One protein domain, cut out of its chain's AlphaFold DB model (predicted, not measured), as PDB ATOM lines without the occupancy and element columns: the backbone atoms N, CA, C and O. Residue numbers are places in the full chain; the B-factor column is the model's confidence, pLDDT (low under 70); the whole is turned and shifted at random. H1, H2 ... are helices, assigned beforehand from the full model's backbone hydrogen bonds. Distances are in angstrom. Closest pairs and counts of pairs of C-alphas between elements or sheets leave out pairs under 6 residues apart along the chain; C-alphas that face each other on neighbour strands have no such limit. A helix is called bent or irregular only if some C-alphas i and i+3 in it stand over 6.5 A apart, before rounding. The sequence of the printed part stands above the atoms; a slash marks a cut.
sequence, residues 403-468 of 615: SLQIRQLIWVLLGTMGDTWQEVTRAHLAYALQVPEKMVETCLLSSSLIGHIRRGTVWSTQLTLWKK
ATOM      1  N   SER A 403      78.382  67.700 331.238       79.19
ATOM      2  CA  SER A 403      79.735  68.237 331.067       79.19
ATOM      3  C   SER A 403      80.816  67.176 331.300       79.19
ATOM      4  O   SER A 403      81.732  67.060 330.494       79.19
ATOM      5  N   LEU A 404      80.709  66.367 332.361       75.25
ATOM      6  CA  LEU A 404      81.658  65.283 332.644       75.25
ATOM      7  C   LEU A 404      81.636  64.180 331.575       75.25
ATOM      8  O   LEU A 404      82.697  63.679 331.212       75.25
ATOM      9  N   GLN A 405      80.456  63.826 331.060       74.88
ATOM     10  CA  GLN A 405      80.292  62.795 330.030       74.88
ATOM     11  C   GLN A 405      80.828  63.250 328.669       74.88
ATOM     12  O   GLN A 405      81.481  62.472 327.978       74.88
ATOM     13  N   ILE A 406      80.601  64.511 328.290       80.69
ATOM     14  CA  ILE A 406      81.090  65.054 327.013       80.69
ATOM     15  C   ILE A 406      82.536  65.559 327.078       80.69
ATOM     16  O   ILE A 406      83.125  65.828 326.036       80.69
ATOM     17  N   ARG A 407      83.131  65.672 328.275       80.19
ATOM     18  CA  ARG A 407      84.503  66.168 328.477       80.19
ATOM     19  C   ARG A 407      85.529  65.449 327.602       80.19
ATOM     20  O   ARG A 407      86.447  66.086 327.106       80.19
ATOM     21  N   GLN A 408      85.349  64.148 327.389       73.06
ATOM     22  CA  GLN A 408      86.234  63.353 326.537       73.06
ATOM     23  C   GLN A 408      86.250  63.865 325.086       73.06
ATOM     24  O   GLN A 408      87.310  63.956 324.482       73.06
ATOM     25  N   LEU A 409      85.097  64.286 324.552       82.19
ATOM     26  CA  LEU A 409      84.999  64.871 323.208       82.19
ATOM     27  C   LEU A 409      85.703  66.234 323.135       82.19
ATOM     28  O   LEU A 409      86.327  66.558 322.131       82.19
ATOM     29  N   ILE A 410      85.654  67.010 324.223       79.81
ATOM     30  CA  ILE A 410      86.387  68.279 324.336       79.81
ATOM     31  C   ILE A 410      87.898  68.024 324.336       79.81
ATOM     32  O   ILE A 410      88.629  68.733 323.658       79.81
ATOM     33  N   TRP A 411      88.379  67.006 325.052       75.12
ATOM     34  CA  TRP A 411      89.804  66.651 325.060       75.12
ATOM     35  C   TRP A 411      90.318  66.217 323.687       75.12
ATOM     36  O   TRP A 411      91.448  66.551 323.341       75.12
ATOM     37  N   VAL A 412      89.484  65.540 322.891       75.12
ATOM     38  CA  VAL A 412      89.798  65.230 321.486       75.12
ATOM     39  C   VAL A 412      89.947  66.514 320.670       75.12
ATOM     40  O   VAL A 412      90.942  66.664 319.970       75.12
ATOM     41  N   LEU A 413      89.005  67.456 320.796       78.44
ATOM     42  CA  LEU A 413      89.053  68.741 320.085       78.44
ATOM     43  C   LEU A 413      90.242  69.618 320.497       78.44
ATOM     44  O   LEU A 413      90.785  70.340 319.669       78.44
ATOM     45  N   LEU A 414      90.631  69.577 321.771       73.50
ATOM     46  CA  LEU A 414      91.758  70.350 322.291       73.50
ATOM     47  C   LEU A 414      93.113  69.662 322.075       73.50
ATOM     48  O   LEU A 414      94.138  70.265 322.377       73.50
ATOM     49  N   GLY A 415      93.136  68.410 321.607       67.50
ATOM     50  CA  GLY A 415      94.373  67.642 321.452       67.50
ATOM     51  C   GLY A 415      95.126  67.406 322.764       67.50
ATOM     52  O   GLY A 415      96.334  67.220 322.755       67.50
ATOM     53  N   THR A 416      94.430  67.427 323.906       60.44
ATOM     54  CA  THR A 416      95.045  67.240 325.235       60.44
ATOM     55  C   THR A 416      95.196  65.768 325.616       60.44
ATOM     56  O   THR A 416      95.615  65.451 326.728       60.44
ATOM     57  N   MET A 417      94.783  64.857 324.737       52.16
ATOM     58  CA  MET A 417      95.045  63.431 324.882       52.16
ATOM     59  C   MET A 417      96.433  63.135 324.320       52.16
ATOM     60  O   MET A 417      96.761  63.623 323.244       52.16
ATOM     61  N   GLY A 418      97.237  62.332 325.023       54.19
ATOM     62  CA  GLY A 418      98.504  61.850 324.466       54.19
ATOM     63  C   GLY A 418      98.294  61.188 323.097       54.19
ATOM     64  O   GLY A 418      97.220  60.636 322.840       54.19
ATOM     65  N   ASP A 419      99.307  61.248 322.235       53.78
ATOM     66  CA  ASP A 419      99.211  60.974 320.790       53.78
ATOM     67  C   ASP A 419      98.488  59.661 320.470       53.78
ATOM     68  O   ASP A 419      97.498  59.651 319.738       53.78
ATOM     69  N   THR A 420      98.889  58.574 321.133       58.50
ATOM     70  CA  THR A 420      98.301  57.237 320.967       58.50
ATOM     71  C   THR A 420      96.814  57.196 321.324       58.50
ATOM     72  O   THR A 420      96.003  56.593 320.623       58.50
ATOM     73  N   TRP A 421      96.419  57.859 322.413       53.62
ATOM     74  CA  TRP A 421      95.020  57.893 322.845       53.62
ATOM     75  C   TRP A 421      94.161  58.732 321.911       53.62
ATOM     76  O   TRP A 421      92.988  58.408 321.710       53.62
ATOM     77  N   GLN A 422      94.727  59.786 321.327       64.81
ATOM     78  CA  GLN A 422      94.014  60.625 320.376       64.81
ATOM     79  C   GLN A 422      93.717  59.869 319.076       64.81
ATOM     80  O   GLN A 422      92.594  59.952 318.581       64.81
ATOM     81  N   GLU A 423      94.666  59.086 318.562       63.34
ATOM     82  CA  GLU A 423      94.475  58.242 317.374       63.34
ATOM     83  C   GLU A 423      93.422  57.156 317.605       63.34
ATOM     84  O   GLU A 423      92.431  57.081 316.874       63.34
ATOM     85  N   VAL A 424      93.566  56.379 318.684       68.75
ATOM     86  CA  VAL A 424      92.607  55.323 319.040       68.75
ATOM     87  C   VAL A 424      91.207  55.908 319.232       68.75
ATOM     88  O   VAL A 424      90.223  55.363 318.726       68.75
ATOM     89  N   THR A 425      91.095  57.037 319.933       72.19
ATOM     90  CA  THR A 425      89.806  57.699 320.167       72.19
ATOM     91  C   THR A 425      89.191  58.209 318.866       72.19
ATOM     92  O   THR A 425      87.990  58.021 318.653       72.19
ATOM     93  N   ARG A 426      89.992  58.802 317.971       77.69
ATOM     94  CA  ARG A 426      89.538  59.280 316.658       77.69
ATOM     95  C   ARG A 426      88.996  58.132 315.805       77.69
ATOM     96  O   ARG A 426      87.893  58.267 315.282       77.69
ATOM     97  N   ALA A 427      89.687  56.993 315.749       74.12
ATOM     98  CA  ALA A 427      89.224  55.804 315.029       74.12
ATOM     99  C   ALA A 427      87.885  55.269 315.582       74.12
ATOM    100  O   ALA A 427      86.944  54.995 314.833       74.12
ATOM    101  N   HIS A 428      87.737  55.195 316.911       77.50
ATOM    102  CA  HIS A 428      86.481  54.754 317.532       77.50
ATOM    103  C   HIS A 428      85.326  55.741 317.309       77.50
ATOM    104  O   HIS A 428      84.178  55.321 317.142       77.50
ATOM    105  N   LEU A 429      85.605  57.046 317.305       79.88
ATOM    106  CA  LEU A 429      84.615  58.076 316.993       79.88
ATOM    107  C   LEU A 429      84.215  58.047 315.517       79.88
ATOM    108  O   LEU A 429      83.027  58.157 315.226       79.88
ATOM    109  N   ALA A 430      85.163  57.831 314.602       84.75
ATOM    110  CA  ALA A 430      84.903  57.638 313.175       84.75
ATOM    111  C   ALA A 430      83.944  56.465 312.950       84.75
ATOM    112  O   ALA A 430      82.916  56.605 312.285       84.75
ATOM    113  N   TYR A 431      84.207  55.338 313.618       80.62
ATOM    114  CA  TYR A 431      83.310  54.189 313.619       80.62
ATOM    115  C   TYR A 431      81.939  54.507 314.235       80.62
ATOM    116  O   TYR A 431      80.909  54.115 313.686       80.62
ATOM    117  N   ALA A 432      81.875  55.228 315.356       80.50
ATOM    118  CA  ALA A 432      80.600  55.568 315.991       80.50
ATOM    119  C   ALA A 432      79.745  56.525 315.141       80.50
ATOM    120  O   ALA A 432      78.525  56.368 315.076       80.50
ATOM    121  N   LEU A 433      80.381  57.487 314.474       88.31
ATOM    122  CA  LEU A 433      79.747  58.473 313.598       88.31
ATOM    123  C   LEU A 433      79.491  57.939 312.180       88.31
ATOM    124  O   LEU A 433      78.691  58.524 311.460       88.31
ATOM    125  N   GLN A 434      80.131  56.827 311.796       88.69
ATOM    126  CA  GLN A 434      80.131  56.290 310.428       88.69
ATOM    127  C   GLN A 434      80.664  57.313 309.407       88.69
ATOM    128  O   GLN A 434      80.082  57.520 308.345       88.69
ATOM    129  N   VAL A 435      81.778  57.968 309.748       88.69
ATOM    130  CA  VAL A 435      82.445  58.980 308.910       88.69
ATOM    131  C   VAL A 435      83.940  58.672 308.779       88.69
ATOM    132  O   VAL A 435      84.484  57.984 309.643       88.69
ATOM    133  N   PRO A 436      84.640  59.186 307.750       89.06
ATOM    134  CA  PRO A 436      86.098  59.084 307.672       89.06
ATOM    135  C   PRO A 436      86.788  59.728 308.884       89.06
ATOM    136  O   PRO A 436      86.327  60.760 309.369       89.06
ATOM    137  N   GLU A 437      87.932  59.197 309.330       87.25
ATOM    138  CA  GLU A 437      88.646  59.714 310.515       87.25
ATOM    139  C   GLU A 437      88.959  61.213 310.440       87.25
ATOM    140  O   GLU A 437      88.759  61.942 311.410       87.25
ATOM    141  N   LYS A 438      89.346  61.698 309.254       85.94
ATOM    142  CA  LYS A 438      89.607  63.121 308.984       85.94
ATOM    143  C   LYS A 438      88.395  64.041 309.195       85.94
ATOM    144  O   LYS A 438      88.562  65.246 309.329       85.94
ATOM    145  N   MET A 439      87.179  63.491 309.202       86.88
ATOM    146  CA  MET A 439      85.930  64.240 309.374       86.88
ATOM    147  C   MET A 439      85.444  64.272 310.824       86.88
ATOM    148  O   MET A 439      84.536  65.041 311.134       86.88
ATOM    149  N   VAL A 440      86.029  63.471 311.721       88.38
ATOM    150  CA  VAL A 440      85.573  63.346 313.116       88.38
ATOM    151  C   VAL A 440      85.589  64.689 313.835       88.38
ATOM    152  O   VAL A 440      84.587  65.074 314.433       88.38
ATOM    153  N   GLU A 441      86.697  65.425 313.756       87.69
ATOM    154  CA  GLU A 441      86.843  66.716 314.436       87.69
ATOM    155  C   GLU A 441      85.855  67.749 313.881       87.69
ATOM    156  O   GLU A 441      85.183  68.430 314.652       87.69
ATOM    157  N   THR A 442      85.663  67.794 312.560       87.25
ATOM    158  CA  THR A 442      84.666  68.662 311.915       87.25
ATOM    159  C   THR A 442      83.241  68.325 312.363       87.25
ATOM    160  O   THR A 442      82.466  69.231 312.662       87.25
ATOM    161  N   CYS A 443      82.898  67.037 312.492       88.75
ATOM    162  CA  CYS A 443      81.608  66.594 313.034       88.75
ATOM    163  C   CYS A 443      81.413  66.994 314.503       88.75
ATOM    164  O   CYS A 443      80.290  67.248 314.932       88.75
ATOM    165  N   LEU A 444      82.487  67.040 315.291       88.12
ATOM    166  CA  LEU A 444      82.418  67.507 316.673       88.12
ATOM    167  C   LEU A 444      82.312  69.038 316.757       88.12
ATOM    168  O   LEU A 444      81.602  69.535 317.626       88.12
ATOM    169  N   LEU A 445      82.960  69.779 315.855       85.81
ATOM    170  CA  LEU A 445      82.848  71.240 315.768       85.81
ATOM    171  C   LEU A 445      81.473  71.701 315.265       85.81
ATOM    172  O   LEU A 445      81.001  72.752 315.689       85.81
ATOM    173  N   SER A 446      80.823  70.911 314.405       86.00
ATOM    174  CA  SER A 446      79.474  71.176 313.909       86.00
ATOM    175  C   SER A 446      78.544  69.988 314.133       86.00
ATOM    176  O   SER A 446      78.527  69.016 313.373       86.00
ATOM    177  N   SER A 447      77.703  70.082 315.163       81.62
ATOM    178  CA  SER A 447      76.766  69.014 315.522       81.62
ATOM    179  C   SER A 447      75.722  68.696 314.444       81.62
ATOM    180  O   SER A 447      75.179  67.589 314.442       81.62
ATOM    181  N   SER A 448      75.424  69.629 313.532       81.50
ATOM    182  CA  SER A 448      74.510  69.408 312.396       81.50
ATOM    183  C   SER A 448      75.078  68.432 311.358       81.50
ATOM    184  O   SER A 448      74.323  67.749 310.662       81.50
ATOM    185  N   LEU A 449      76.406  68.281 311.305       83.75
ATOM    186  CA  LEU A 449      77.087  67.309 310.449       83.75
ATOM    187  C   LEU A 449      76.917  65.864 310.951       83.75
ATOM    188  O   LEU A 449      77.048  64.910 310.183       83.75
ATOM    189  N   ILE A 450      76.560  65.683 312.227       86.00
ATOM    190  CA  ILE A 450      76.285  64.374 312.824       86.00
ATOM    191  C   ILE A 450      74.921  63.867 312.332       86.00
ATOM    192  O   ILE A 450      73.885  64.040 312.985       86.00
ATOM    193  N   GLY A 451      74.922  63.230 311.160       80.56
ATOM    194  CA  GLY A 451      73.728  62.642 310.546       80.56
ATOM    195  C   GLY A 451      73.269  61.368 311.258       80.56
ATOM    196  O   GLY A 451      72.092  61.224 311.585       80.56
ATOM    197  N   HIS A 452      74.209  60.477 311.577       85.31
ATOM    198  CA  HIS A 452      73.943  59.183 312.198       85.31
ATOM    199  C   HIS A 452      74.895  58.920 313.375       85.31
ATOM    200  O   HIS A 452      76.052  59.326 313.362       85.31
ATOM    201  N   ILE A 453      74.395  58.230 314.404       87.06
ATOM    202  CA  ILE A 453      75.193  57.744 315.536       87.06
ATOM    203  C   ILE A 453      74.883  56.259 315.698       87.06
ATOM    204  O   ILE A 453      73.747  55.879 315.996       87.06
ATOM    205  N   ARG A 454      75.894  55.408 315.524       77.81
ATOM    206  CA  ARG A 454      75.759  53.961 315.687       77.81
ATOM    207  C   ARG A 454      75.436  53.624 317.141       77.81
ATOM    208  O   ARG A 454      76.212  53.930 318.048       77.81
ATOM    209  N   ARG A 455      74.292  52.967 317.353       78.44
ATOM    210  CA  ARG A 455      73.844  52.499 318.674       78.44
ATOM    211  C   ARG A 455      74.746  51.381 319.200       78.44
ATOM    212  O   ARG A 455      75.339  50.637 318.423       78.44
ATOM    213  N   GLY A 456      74.824  51.256 320.524       67.56
ATOM    214  CA  GLY A 456      75.601  50.206 321.196       67.56
ATOM    215  C   GLY A 456      77.114  50.444 321.211       67.56
ATOM    216  O   GLY A 456      77.853  49.608 321.715       67.56
ATOM    217  N   THR A 457      77.584  51.579 320.689       71.81
ATOM    218  CA  THR A 457      78.988  51.997 320.804       71.81
ATOM    219  C   THR A 457      79.239  52.725 322.124       71.81
ATOM    220  O   THR A 457      78.326  53.358 322.666       71.81
ATOM    221  N   VAL A 458      80.494  52.718 322.590       64.25
ATOM    222  CA  VAL A 458      80.945  53.418 323.812       64.25
ATOM    223  C   VAL A 458      80.672  54.933 323.763       64.25
ATOM    224  O   VAL A 458      80.551  55.566 324.808       64.25
ATOM    225  N   TRP A 459      80.513  55.501 322.561       76.75
ATOM    226  CA  TRP A 459      80.286  56.931 322.321       76.75
ATOM    227  C   TRP A 459      78.819  57.320 322.110       76.75
ATOM    228  O   TRP A 459      78.514  58.511 322.040       76.75
ATOM    229  N   SER A 460      77.902  56.348 322.009       75.75
ATOM    230  CA  SER A 460      76.499  56.595 321.627       75.75
ATOM    231  C   SER A 460      75.840  57.667 322.503       75.75
ATOM    232  O   SER A 460      75.199  58.592 322.001       75.75
ATOM    233  N   THR A 461      76.020  57.562 323.822       75.38
ATOM    234  CA  THR A 461      75.427  58.475 324.808       75.38
ATOM    235  C   THR A 461      76.050  59.864 324.720       75.38
ATOM    236  O   THR A 461      75.333  60.861 324.655       75.38
ATOM    237  N   GLN A 462      77.378  59.934 324.679       81.06
ATOM    238  CA  GLN A 462      78.160  61.164 324.669       81.06
ATOM    239  C   GLN A 462      77.880  61.961 323.397       81.06
ATOM    240  O   GLN A 462      77.595  63.147 323.493       81.06
ATOM    241  N   LEU A 463      77.868  61.315 322.226       86.31
ATOM    242  CA  LEU A 463      77.558  61.954 320.944       86.31
ATOM    243  C   LEU A 463      76.099  62.420 320.870       86.31
ATOM    244  O   LEU A 463      75.814  63.506 320.368       86.31
ATOM    245  N   THR A 464      75.165  61.648 321.435       87.19
ATOM    246  CA  THR A 464      73.751  62.055 321.511       87.19
ATOM    247  C   THR A 464      73.561  63.277 322.408       87.19
ATOM    248  O   THR A 464      72.723  64.137 322.126       87.19
ATOM    249  N   LEU A 465      74.318  63.364 323.505       85.69
ATOM    250  CA  LEU A 465      74.338  64.544 324.367       85.69
ATOM    251  C   LEU A 465      75.030  65.720 323.681       85.69
ATOM    252  O   LEU A 465      74.493  66.822 323.724       85.69
ATOM    253  N   TRP A 466      76.157  65.480 323.013       86.94
ATOM    254  CA  TRP A 466      76.914  66.481 322.265       86.94
ATOM    255  C   TRP A 466      76.063  67.159 321.195       86.94
ATOM    256  O   TRP A 466      76.032  68.380 321.137       86.94
ATOM    257  N   LYS A 467      75.261  66.395 320.443       86.25
ATOM    258  CA  LYS A 467      74.343  66.939 319.428       86.25
ATOM    259  C   LYS A 467      73.311  67.930 319.994       86.25
ATOM    260  O   LYS A 467      72.751  68.728 319.255       86.25
ATOM    261  N   LYS A 468      73.040  67.880 321.303       83.56
ATOM    262  CA  LYS A 468      72.135  68.814 321.996       83.56
ATOM    263  C   LYS A 468      72.859  70.037 322.558       83.56
ATOM    264  O   LYS A 468      72.199  70.972 323.004       83.56
TER     265      LYS A 468
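This is residues 403 to 468 of the 615 residues of an uncharacterized protein of Chara braunii (UniProt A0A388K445). Four helices set crosswise to one another make a small rounded cluster: H2, the longest, runs along one side, and H3 begins beside the second half of H2 and runs off from it about perpendicular. H1 packs on H3 with residues 409 to 413 and on H4 with residues 405 to 409, and the long stretch of residues 446 to 459 leads from H3 past the last residues of H2 to H4. The printed part has 66 residues with four named helices, H1, H2, H3 and H4 in that order, and no named strand; the class is all helix. The whole is compact, with a radius of gyration of the C-alphas of 10.6 A, and spans 28 by 26 by 22 A.

H1 covers residues 403 to 414, 15.0 A from first to last C-alpha, and begins with C-alpha 403 at (79.735, 68.237, 331.067). H1 is irregular, but only just: C-alphas 405 and 408 are 6.9 A apart. H2 covers residues 419 to 433, 20.9 A long, with C-alpha 419 at (99.211, 60.974, 320.790). H3, residues 437 to 445, is 13.9 A long and irregular, with C-alphas 438 and 441 7.1 A apart. H4, residues 460 to 466, is 9.9 A long and ends with C-alpha 466 at (76.914, 66.481, 322.265).

The helix packing is mostly crossed, with no shallow tilt among the four pairs that touch. H1 only just touches H2, with 3 pairs of C-alphas within 8 A; on H1 this is residue 412 alone, and the closest C-alphas are those of Val 412 and Gln 422, 6.3 A apart. These two helices run opposite ways at a steep tilt of 66 degrees. H1 touches H3 with its residues 409 to 413 alone, at a steep tilt of 56 degrees, opposite ways; the closest C-alphas are those of Leu 413 and Glu 441, 6.4 A apart. H1 touches H4 with its residues 405 to 409 alone, about perpendicular at 80 degrees, and the closest C-alphas, of Ile 406 and Gln 462, are 5.4 A apart. H2 and H3 touch about perpendicular at 79 degrees, the closest C-alphas being those of Ala 430 and Glu 437, 5.0 A apart. H4 is close to H2 but not clearly touching, with the closest C-alphas, of Ala 432 and Ser 460, 7.0 A apart. In H2 and H4 every O i to N i+4 pair is within hydrogen-bond range; in H1 it is 6 of 8 and in H3 3 of 5.

The C-alphas farthest apart, of Thr 420 and Lys 468, are 28.6 A apart. The printed part has no cut. The links H1 to H2 and H2 to H3 are tight, and the link H3 to H4, 14 residues, is long. The mean pLDDT of the printed part is 78.0; residues 415 to 424, 456 and 458 are under 70.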